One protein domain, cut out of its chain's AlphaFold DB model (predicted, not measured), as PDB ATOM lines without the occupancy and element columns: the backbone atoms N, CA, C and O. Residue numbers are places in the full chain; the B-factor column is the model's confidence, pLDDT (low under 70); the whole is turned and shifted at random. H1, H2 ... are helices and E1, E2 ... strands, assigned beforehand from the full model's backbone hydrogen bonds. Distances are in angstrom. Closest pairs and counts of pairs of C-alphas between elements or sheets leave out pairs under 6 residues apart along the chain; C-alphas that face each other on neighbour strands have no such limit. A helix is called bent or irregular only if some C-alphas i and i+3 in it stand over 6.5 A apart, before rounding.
ATOM      1  N   ALA A  10      -0.111   4.995   2.743       52.88
ATOM      2  CA  ALA A  10      -1.012   4.340   3.698       52.88
ATOM      3  C   ALA A  10      -0.586   4.543   5.168       52.88
ATOM      4  O   ALA A  10      -1.424   4.734   6.051       52.88
ATOM      5  N   THR A  11       0.722   4.540   5.447       51.03
ATOM      6  CA  THR A  11       1.251   4.727   6.811       51.03
ATOM      7  C   THR A  11       1.215   6.184   7.271       51.03
ATOM      8  O   THR A  11       0.884   6.441   8.429       51.03
ATOM      9  N   SER A  12       1.474   7.144   6.377       45.00
ATOM     10  CA  SER A  12       1.351   8.571   6.708       45.00
ATOM     11  C   SER A  12      -0.101   8.988   6.963       45.00
ATOM     12  O   SER A  12      -0.344   9.760   7.888       45.00
ATOM     13  N   GLN A  13      -1.077   8.414   6.248       51.75
ATOM     14  CA  GLN A  13      -2.500   8.677   6.499       51.75
ATOM     15  C   GLN A  13      -2.981   8.142   7.855       51.75
ATOM     16  O   GLN A  13      -3.791   8.797   8.499       51.75
ATOM     17  N   CYS A  14      -2.452   7.005   8.324       48.91
ATOM     18  CA  CYS A  14      -2.808   6.397   9.613       48.91
ATOM     19  C   CYS A  14      -2.433   7.279  10.820       48.91
ATOM     20  O   CYS A  14      -3.233   7.435  11.742       48.91
ATOM     21  N   MET A  15      -1.251   7.907  10.808       43.53
ATOM     22  CA  MET A  15      -0.854   8.817  11.892       43.53
ATOM     23  C   MET A  15      -1.514  10.200  11.785       43.53
ATOM     24  O   MET A  15      -1.752  10.838  12.811       43.53
ATOM     25  N   ASP A  16      -1.888  10.633  10.577       49.56
ATOM     26  CA  ASP A  16      -2.596  11.901  10.358       49.56
ATOM     27  C   ASP A  16      -4.050  11.884  10.865       49.56
ATOM     28  O   ASP A  16      -4.593  12.946  11.182       49.56
ATOM     29  N   VAL A  17      -4.669  10.704  11.036       54.56
ATOM     30  CA  VAL A  17      -5.987  10.575  11.700       54.56
ATOM     31  C   VAL A  17      -5.935  11.128  13.128       54.56
ATOM     32  O   VAL A  17      -6.906  11.704  13.610       54.56
ATOM     33  N   ASN A  18      -4.790  11.014  13.805       52.03
ATOM     34  CA  ASN A  18      -4.676  11.418  15.204       52.03
ATOM     35  C   ASN A  18      -4.450  12.934  15.383       52.03
ATOM     36  O   ASN A  18      -4.694  13.470  16.462       52.03
ATOM     37  N   VAL A  19      -3.998  13.641  14.340       54.94
ATOM     38  CA  VAL A  19      -3.736  15.095  14.387       54.94
ATOM     39  C   VAL A  19      -4.941  15.914  13.914       54.94
ATOM     40  O   VAL A  19      -5.103  17.055  14.339       54.94
ATOM     41  N   ARG A  20      -5.811  15.348  13.070       61.31
ATOM     42  CA  ARG A  20      -6.866  16.099  12.366       61.31
ATOM     43  C   ARG A  20      -8.252  16.091  13.010       61.31
ATOM     44  O   ARG A  20      -9.143  16.699  12.445       61.31
ATOM     45  N   ASN A  21      -8.448  15.447  14.157       70.62
ATOM     46  CA  ASN A  21      -9.786  15.335  14.760       70.62
ATOM     47  C   ASN A  21     -10.039  16.317  15.907       70.62
ATOM     48  O   ASN A  21     -11.035  16.187  16.617       70.62
ATOM     49  N   TYR A  22      -9.157  17.300  16.104       73.88
ATOM     50  CA  TYR A  22      -9.247  18.204  17.245       73.88
ATOM     51  C   TYR A  22      -9.140  19.663  16.836       73.88
ATOM     52  O   TYR A  22      -8.242  20.058  16.090       73.88
ATOM     53  N   ARG A  23     -10.005  20.480  17.436       86.31
ATOM     54  CA  ARG A  23      -9.858  21.933  17.463       86.31
ATOM     55  C   ARG A  23      -9.839  22.410  18.912       86.31
ATOM     56  O   ARG A  23     -10.440  21.797  19.791       86.31
ATOM     57  N   TRP A  24      -9.133  23.501  19.168       85.50
ATOM     58  CA  TRP A  24      -9.230  24.201  20.446       85.50
ATOM     59  C   TRP A  24     -10.413  25.159  20.364       85.50
ATOM     60  O   TRP A  24     -10.478  25.962  19.432       85.50
ATOM     61  N   CYS A  25     -11.359  25.067  21.296       84.94
ATOM     62  CA  CYS A  25     -12.417  26.069  21.400       84.94
ATOM     63  C   CYS A  25     -11.901  27.336  22.109       84.94
ATOM     64  O   CYS A  25     -10.790  27.367  22.643       84.94
ATOM     65  N   GLU A  26     -12.718  28.391  22.136       90.00
ATOM     66  CA  GLU A  26     -12.355  29.691  22.729       90.00
ATOM     67  C   GLU A  26     -12.033  29.612  24.230       90.00
ATOM     68  O   GLU A  26     -11.255  30.415  24.737       90.00
ATOM     69  N   SER A  27     -12.570  28.611  24.935       89.69
ATOM     70  CA  SER A  27     -12.251  28.323  26.339       89.69
ATOM     71  C   SER A  27     -10.944  27.545  26.534       89.69
ATOM     72  O   SER A  27     -10.667  27.103  27.646       89.69
ATOM     73  N   CYS A  28     -10.142  27.353  25.479       87.19
ATOM     74  CA  CYS A  28      -8.928  26.533  25.486       87.19
ATOM     75  C   CYS A  28      -9.164  25.075  25.923       87.19
ATOM     76  O   CYS A  28      -8.222  24.416  26.356       87.19
ATOM     77  N   SER A  29     -10.386  24.545  25.801       84.31
ATOM     78  CA  SER A  29     -10.632  23.104  25.910       84.31
ATOM     79  C   SER A  29     -10.480  22.440  24.542       84.31
ATOM     80  O   SER A  29     -10.763  23.028  23.492       84.31
ATOM     81  N   LYS A  30      -9.963  21.213  24.550       82.56
ATOM     82  CA  LYS A  30      -9.821  20.389  23.353       82.56
ATOM     83  C   LYS A  30     -11.197  19.806  23.038       82.56
ATOM     84  O   LYS A  30     -11.745  19.110  23.881       82.56
ATOM     85  N   VAL A  31     -11.751  20.106  21.869       86.69
ATOM     86  CA  VAL A  31     -13.056  19.573  21.444       86.69
ATOM     87  C   VAL A  31     -12.885  18.722  20.192       86.69
ATOM     88  O   VAL A  31     -11.999  18.996  19.366       86.69
ATOM     89  N   CYS A  32     -13.713  17.687  20.052       87.19
ATOM     90  CA  CYS A  32     -13.794  16.941  18.802       87.19
ATOM     91  C   CYS A  32     -14.186  17.874  17.673       87.19
ATOM     92  O   CYS A  32     -15.128  18.651  17.800       87.19
ATOM     93  N   GLN A  33     -13.474  17.790  16.555       85.00
ATOM     94  CA  GLN A  33     -13.806  18.581  15.376       85.00
ATOM     95  C   GLN A  33     -15.115  18.130  14.712       85.00
ATOM     96  O   GLN A  33     -15.713  18.918  13.985       85.00
ATOM     97  N   MET A  34     -15.518  16.881  14.946       87.50
ATOM     98  CA  MET A  34     -16.728  16.296  14.382       87.50
ATOM     99  C   MET A  34     -17.926  16.709  15.250       87.50
ATOM    100  O   MET A  34     -18.652  17.635  14.916       87.50
ATOM    101  N   CYS A  35     -18.063  16.133  16.447       88.00
ATOM    102  CA  CYS A  35     -19.280  16.289  17.247       88.00
ATOM    103  C   CYS A  35     -19.333  17.540  18.141       88.00
ATOM    104  O   CYS A  35     -20.324  17.721  18.847       88.00
ATOM    105  N   ASP A  36     -18.289  18.379  18.163       86.19
ATOM    106  CA  ASP A  36     -18.189  19.582  19.007       86.19
ATOM    107  C   ASP A  36     -18.432  19.344  20.512       86.19
ATOM    108  O   ASP A  36     -18.672  20.284  21.278       86.19
ATOM    109  N   MET A  37     -18.328  18.093  20.966       83.56
ATOM    110  CA  MET A  37     -18.438  17.749  22.375       83.56
ATOM    111  C   MET A  37     -17.106  18.030  23.079       83.56
ATOM    112  O   MET A  37     -16.021  17.736  22.579       83.56
ATOM    113  N   GLY A  38     -17.202  18.701  24.228       78.50
ATOM    114  CA  GLY A  38     -16.062  19.169  25.020       78.50
ATOM    115  C   GLY A  38     -15.727  18.280  26.210       78.50
ATOM    116  O   GLY A  38     -15.200  18.783  27.200       78.50
ATOM    117  N   GLU A  39     -16.072  16.996  26.153       68.50
ATOM    118  CA  GLU A  39     -15.580  16.043  27.148       68.50
ATOM    119  C   GLU A  39     -14.094  15.764  26.894       68.50
ATOM    120  O   GLU A  39     -13.607  15.943  25.779       68.50
ATOM    121  N   ASP A  40     -13.350  15.345  27.920       66.38
ATOM    122  CA  ASP A  40     -11.977  14.871  27.746       66.38
ATOM    123  C   ASP A  40     -12.003  13.615  26.869       66.38
ATOM    124  O   ASP A  40     -12.149  12.482  27.335       66.38
ATOM    125  N   GLU A  41     -11.935  13.833  25.560       62.81
ATOM    126  CA  GLU A  41     -12.091  12.778  24.583       62.81
ATOM    127  C   GLU A  41     -10.839  11.918  24.564       62.81
ATOM    128  O   GLU A  41      -9.810  12.223  23.950       62.81
ATOM    129  N   THR A  42     -10.943  10.802  25.274       80.62
ATOM    130  CA  THR A  42     -10.070   9.659  25.083       80.62
ATOM    131  C   THR A  42     -10.223   9.160  23.644       80.62
ATOM    132  O   THR A  42     -11.228   9.407  22.975       80.62
ATOM    133  N   VAL A  43      -9.240   8.402  23.155       77.38
ATOM    134  CA  VAL A  43      -9.343   7.697  21.862       77.38
ATOM    135  C   VAL A  43     -10.644   6.880  21.773       77.38
ATOM    136  O   VAL A  43     -11.198   6.714  20.688       77.38
ATOM    137  N   GLU A  44     -11.181   6.439  22.915       80.88
ATOM    138  CA  GLU A  44     -12.479   5.771  23.001       80.88
ATOM    139  C   GLU A  44     -13.643   6.672  22.579       80.88
ATOM    140  O   GLU A  44     -14.566   6.172  21.947       80.88
ATOM    141  N   HIS A  45     -13.628   7.980  22.862       86.31
ATOM    142  CA  HIS A  45     -14.694   8.860  22.387       86.31
ATOM    143  C   HIS A  45     -14.691   8.930  20.861       86.31
ATOM    144  O   HIS A  45     -15.689   8.580  20.233       86.31
ATOM    145  N   VAL A  46     -13.565   9.325  20.261       80.06
ATOM    146  CA  VAL A  46     -13.464   9.515  18.806       80.06
ATOM    147  C   VAL A  46     -13.789   8.220  18.063       80.06
ATOM    148  O   VAL A  46     -14.518   8.243  17.078       80.06
ATOM    149  N   MET A  47     -13.283   7.079  18.542       83.31
ATOM    150  CA  MET A  47     -13.465   5.805  17.845       83.31
ATOM    151  C   MET A  47     -14.784   5.092  18.157       83.31
ATOM    152  O   MET A  47     -15.248   4.334  17.304       83.31
ATOM    153  N   LEU A  48     -15.351   5.257  19.361       84.94
ATOM    154  CA  LEU A  48     -16.479   4.438  19.836       84.94
ATOM    155  C   LEU A  48     -17.740   5.228  20.199       84.94
ATOM    156  O   LEU A  48     -18.808   4.627  20.216       84.94
ATOM    157  N   LYS A  49     -17.643   6.520  20.538       86.06
ATOM    158  CA  LYS A  49     -18.797   7.322  21.000       86.06
ATOM    159  C   LYS A  49     -19.189   8.453  20.055       86.06
ATOM    160  O   LYS A  49     -20.317   8.929  20.131       86.06
ATOM    161  N   CYS A  50     -18.292   8.889  19.175       93.19
ATOM    162  CA  CYS A  50     -18.583   9.948  18.222       93.19
ATOM    163  C   CYS A  50     -19.517   9.422  17.118       93.19
ATOM    164  O   CYS A  50     -19.079   8.750  16.182       93.19
ATOM    165  N   GLU A  51     -20.807   9.749  17.219       91.12
ATOM    166  CA  GLU A  51     -21.837   9.341  16.249       91.12
ATOM    167  C   GLU A  51     -21.518   9.798  14.816       91.12
ATOM    168  O   GLU A  51     -21.848   9.121  13.841       91.12
ATOM    169  N   GLU A  52     -20.869  10.952  14.675       90.88
ATOM    170  CA  GLU A  52     -20.490  11.491  13.371       90.88
ATOM    171  C   GLU A  52     -19.327  10.712  12.754       90.88
ATOM    172  O   GLU A  52     -19.380  10.364  11.578       90.88
ATOM    173  N   TYR A  53     -18.330  10.326  13.557       88.50
ATOM    174  CA  TYR A  53     -17.253   9.454  13.091       88.50
ATOM    175  C   TYR A  53     -17.778   8.077  12.668       88.50
ATOM    176  O   TYR A  53     -17.346   7.526  11.652       88.50
ATOM    177  N   GLU A  54     -18.731   7.516  13.414       89.94
ATOM    178  CA  GLU A  54     -19.363   6.250  13.045       89.94
ATOM    179  C   GLU A  54     -20.112   6.356  11.707       89.94
ATOM    180  O   GLU A  54     -19.983   5.468  10.855       89.94
ATOM    181  N   ARG A  55     -20.834   7.461  11.491       95.12
ATOM    182  CA  ARG A  55     -21.551   7.741  10.242       95.12
ATOM    183  C   ARG A  55     -20.600   7.863   9.053       95.12
ATOM    184  O   ARG A  55     -20.791   7.151   8.068       95.12
ATOM    185  N   ASP A  56     -19.554   8.673   9.174       91.69
ATOM    186  CA  ASP A  56     -18.551   8.877   8.122       91.69
ATOM    187  C   ASP A  56     -17.816   7.579   7.787       91.69
ATOM    188  O   ASP A  56     -17.641   7.215   6.621       91.69
ATOM    189  N   ARG A  57     -17.437   6.808   8.811       92.06
ATOM    190  CA  ARG A  57     -16.832   5.488   8.622       92.06
ATOM    191  C   ARG A  57     -17.786   4.543   7.889       92.06
ATOM    192  O   ARG A  57     -17.336   3.756   7.051       92.06
ATOM    193  N   HIS A  58     -19.083   4.591   8.189       96.19
ATOM    194  CA  HIS A  58     -20.077   3.771   7.506       96.19
ATOM    195  C   HIS A  58     -20.262   4.188   6.042       96.19
ATOM    196  O   HIS A  58     -20.265   3.322   5.164       96.19
ATOM    197  N   GLU A  59     -20.342   5.487   5.759       96.31
ATOM    198  CA  GLU A  59     -20.442   6.026   4.401       96.31
ATOM    199  C   GLU A  59     -19.202   5.694   3.562       96.31
ATOM    200  O   GLU A  59     -19.321   5.230   2.423       96.31
ATOM    201  N   MET A  60     -18.011   5.817   4.150       94.50
ATOM    202  CA  MET A  60     -16.760   5.412   3.517       94.50
ATOM    203  C   MET A  60     -16.772   3.916   3.181       94.50
ATOM    204  O   MET A  60     -16.488   3.539   2.045       94.50
ATOM    205  N   MET A  61     -17.181   3.049   4.117       94.69
ATOM    206  CA  MET A  61     -17.297   1.609   3.852       94.69
ATOM    207  C   MET A  61     -18.326   1.287   2.758       94.69
ATOM    208  O   MET A  61     -18.092   0.389   1.948       94.69
ATOM    209  N   GLN A  62     -19.458   1.993   2.710       96.12
ATOM    210  CA  GLN A  62     -20.449   1.808   1.648       96.12
ATOM    211  C   GLN A  62     -19.923   2.266   0.285       96.12
ATOM    212  O   GLN A  62     -20.148   1.587  -0.717       96.12
ATOM    213  N   THR A  63     -19.198   3.381   0.243       96.25
ATOM    214  CA  THR A  63     -18.599   3.916  -0.983       96.25
ATOM    215  C   THR A  63     -17.543   2.964  -1.535       96.25
ATOM    216  O   THR A  63     -17.590   2.628  -2.716       96.25
ATOM    217  N   THR A  64     -16.673   2.421  -0.678       95.69
ATOM    218  CA  THR A  64     -15.689   1.400  -1.073       95.69
ATOM    219  C   THR A  64     -16.363   0.148  -1.633       95.69
ATOM    220  O   THR A  64     -15.924  -0.389  -2.645       95.69
ATOM    221  N   ARG A  65     -17.473  -0.306  -1.032       93.75
ATOM    222  CA  ARG A  65     -18.238  -1.450  -1.563       93.75
ATOM    223  C   ARG A  65     -18.824  -1.168  -2.946       93.75
ATOM    224  O   ARG A  65     -18.788  -2.051  -3.795       93.75
ATOM    225  N   LYS A  66     -19.345   0.040  -3.178       95.75
ATOM    226  CA  LYS A  66     -19.891   0.441  -4.485       95.75
ATOM    227  C   LYS A  66     -18.805   0.506  -5.558       95.75
ATOM    228  O   LYS A  66     -19.014  -0.038  -6.634       95.75
ATOM    229  N   LEU A  67     -17.657   1.111  -5.246       93.75
ATOM    230  CA  LEU A  67     -16.525   1.216  -6.173       93.75
ATOM    231  C   LEU A  67     -15.977  -0.160  -6.569       93.75
ATOM    232  O   LEU A  67     -15.725  -0.401  -7.747       93.75
ATOM    233  N   ASN A  68     -15.863  -1.081  -5.607       89.06
ATOM    234  CA  ASN A  68     -15.399  -2.438  -5.889       89.06
ATOM    235  C   ASN A  68     -16.413  -3.234  -6.726       89.06
ATOM    236  O   ASN A  68     -16.010  -3.997  -7.596       89.06
ATOM    237  N   GLY A  69     -17.718  -3.040  -6.500       88.94
ATOM    238  CA  GLY A  69     -18.762  -3.720  -7.272       88.94
ATOM    239  C   GLY A  69     -18.850  -3.262  -8.732       88.94
ATOM    240  O   GLY A  69     -19.161  -4.065  -9.600       88.94
ATOM    241  N   SER A  70     -18.540  -1.995  -9.026       76.81
ATOM    242  CA  SER A  70     -18.552  -1.481 -10.405       76.81
ATOM    243  C   SER A  70     -17.365  -1.936 -11.256       76.81
ATOM    244  O   SER A  70     -17.444  -1.872 -12.477       76.81
TER     245      SER A  70
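What this domain is: This is residues 10 to 70 of the 352 residues of an uncharacterized protein of Portunus trituberculatus (UniProt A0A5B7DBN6). A small head, made of the short hairpin E1 and E2 with a loop and the short helix H2, has two helical arms: the long H3 sticks out of it with residues 58 to 70, and the short H1, residues 10 to 16, sticks out elsewhere, apart from H3. H3 makes much of the length, and H2 meets it at a corner. The printed part has 61 residues, with three named helices and two named strands in the order H1, E1, E2, H2, H3; the sheet, E1 - E2, is antiparallel, and the class is mostly helix. The whole is loose, with a radius of gyration of the C-alphas of 14.0 A, and elongated, spanning 48 by 25 by 19 A.

How they stand to each other: E1, residues 22 to 24, and E2, residues 30 to 32, form an antiparallel hairpin, their directions at 138 degrees. The C-alphas of Trp 24 and Lys 30 face each other at 4.8 A. N 23 and O 31 are within hydrogen-bond range at 3.1 A, as are N 31 and O 23 at 3.0 A. The closest C-alphas of E2 and H2, residues 43 to 49, are those of Cys 32 and Val 46, 7.4 A apart. H2 and H3, residues 51 to 70, touch only at the corner by their link, H3 with residues 53 to 54 alone; the closest C-alphas are those of Val 46 and Tyr 53, 6.9 A apart. Their lines are about perpendicular, at 82 degrees. H1, residues 10 to 16, is apart from E2, H2 and H3. H3 is apart from E1 and E2. In H2 and H3 every O i to N i+4 pair is within hydrogen-bond range; in H1, 2 of 3 are.

Where its parts are: E1 is 6.8 A long, from C-alpha 22 at (-9.247, 18.204, 17.245), and E2 is 7.0 A long. H2 measures 9.5 A and is neither bent nor irregular, but only just: C-alphas 46 and 49 are 6.2 A apart. H3 measures 29.0 A and ends with C-alpha 70 at (-18.552, -1.481, -10.405). H1 measures 10.2 A and begins with C-alpha 10 at (-1.012, 4.340, 3.698).

The domain as a whole: The two C-alphas farthest apart, those of Ser 27 and Ser 70, are 47.7 A from each other. Without the stretches that stand free, the body of 40 residues spans 28 by 16 by 15 A. The printed part has no cut. The links H1 to E1, E1 to E2 and H2 to H3 are tight, the ten-residue link E2 to H2 is short, and there is no long link. The mean pLDDT of the printed part is 80.0; residues 10 to 20 and 39 to 41 are under 70.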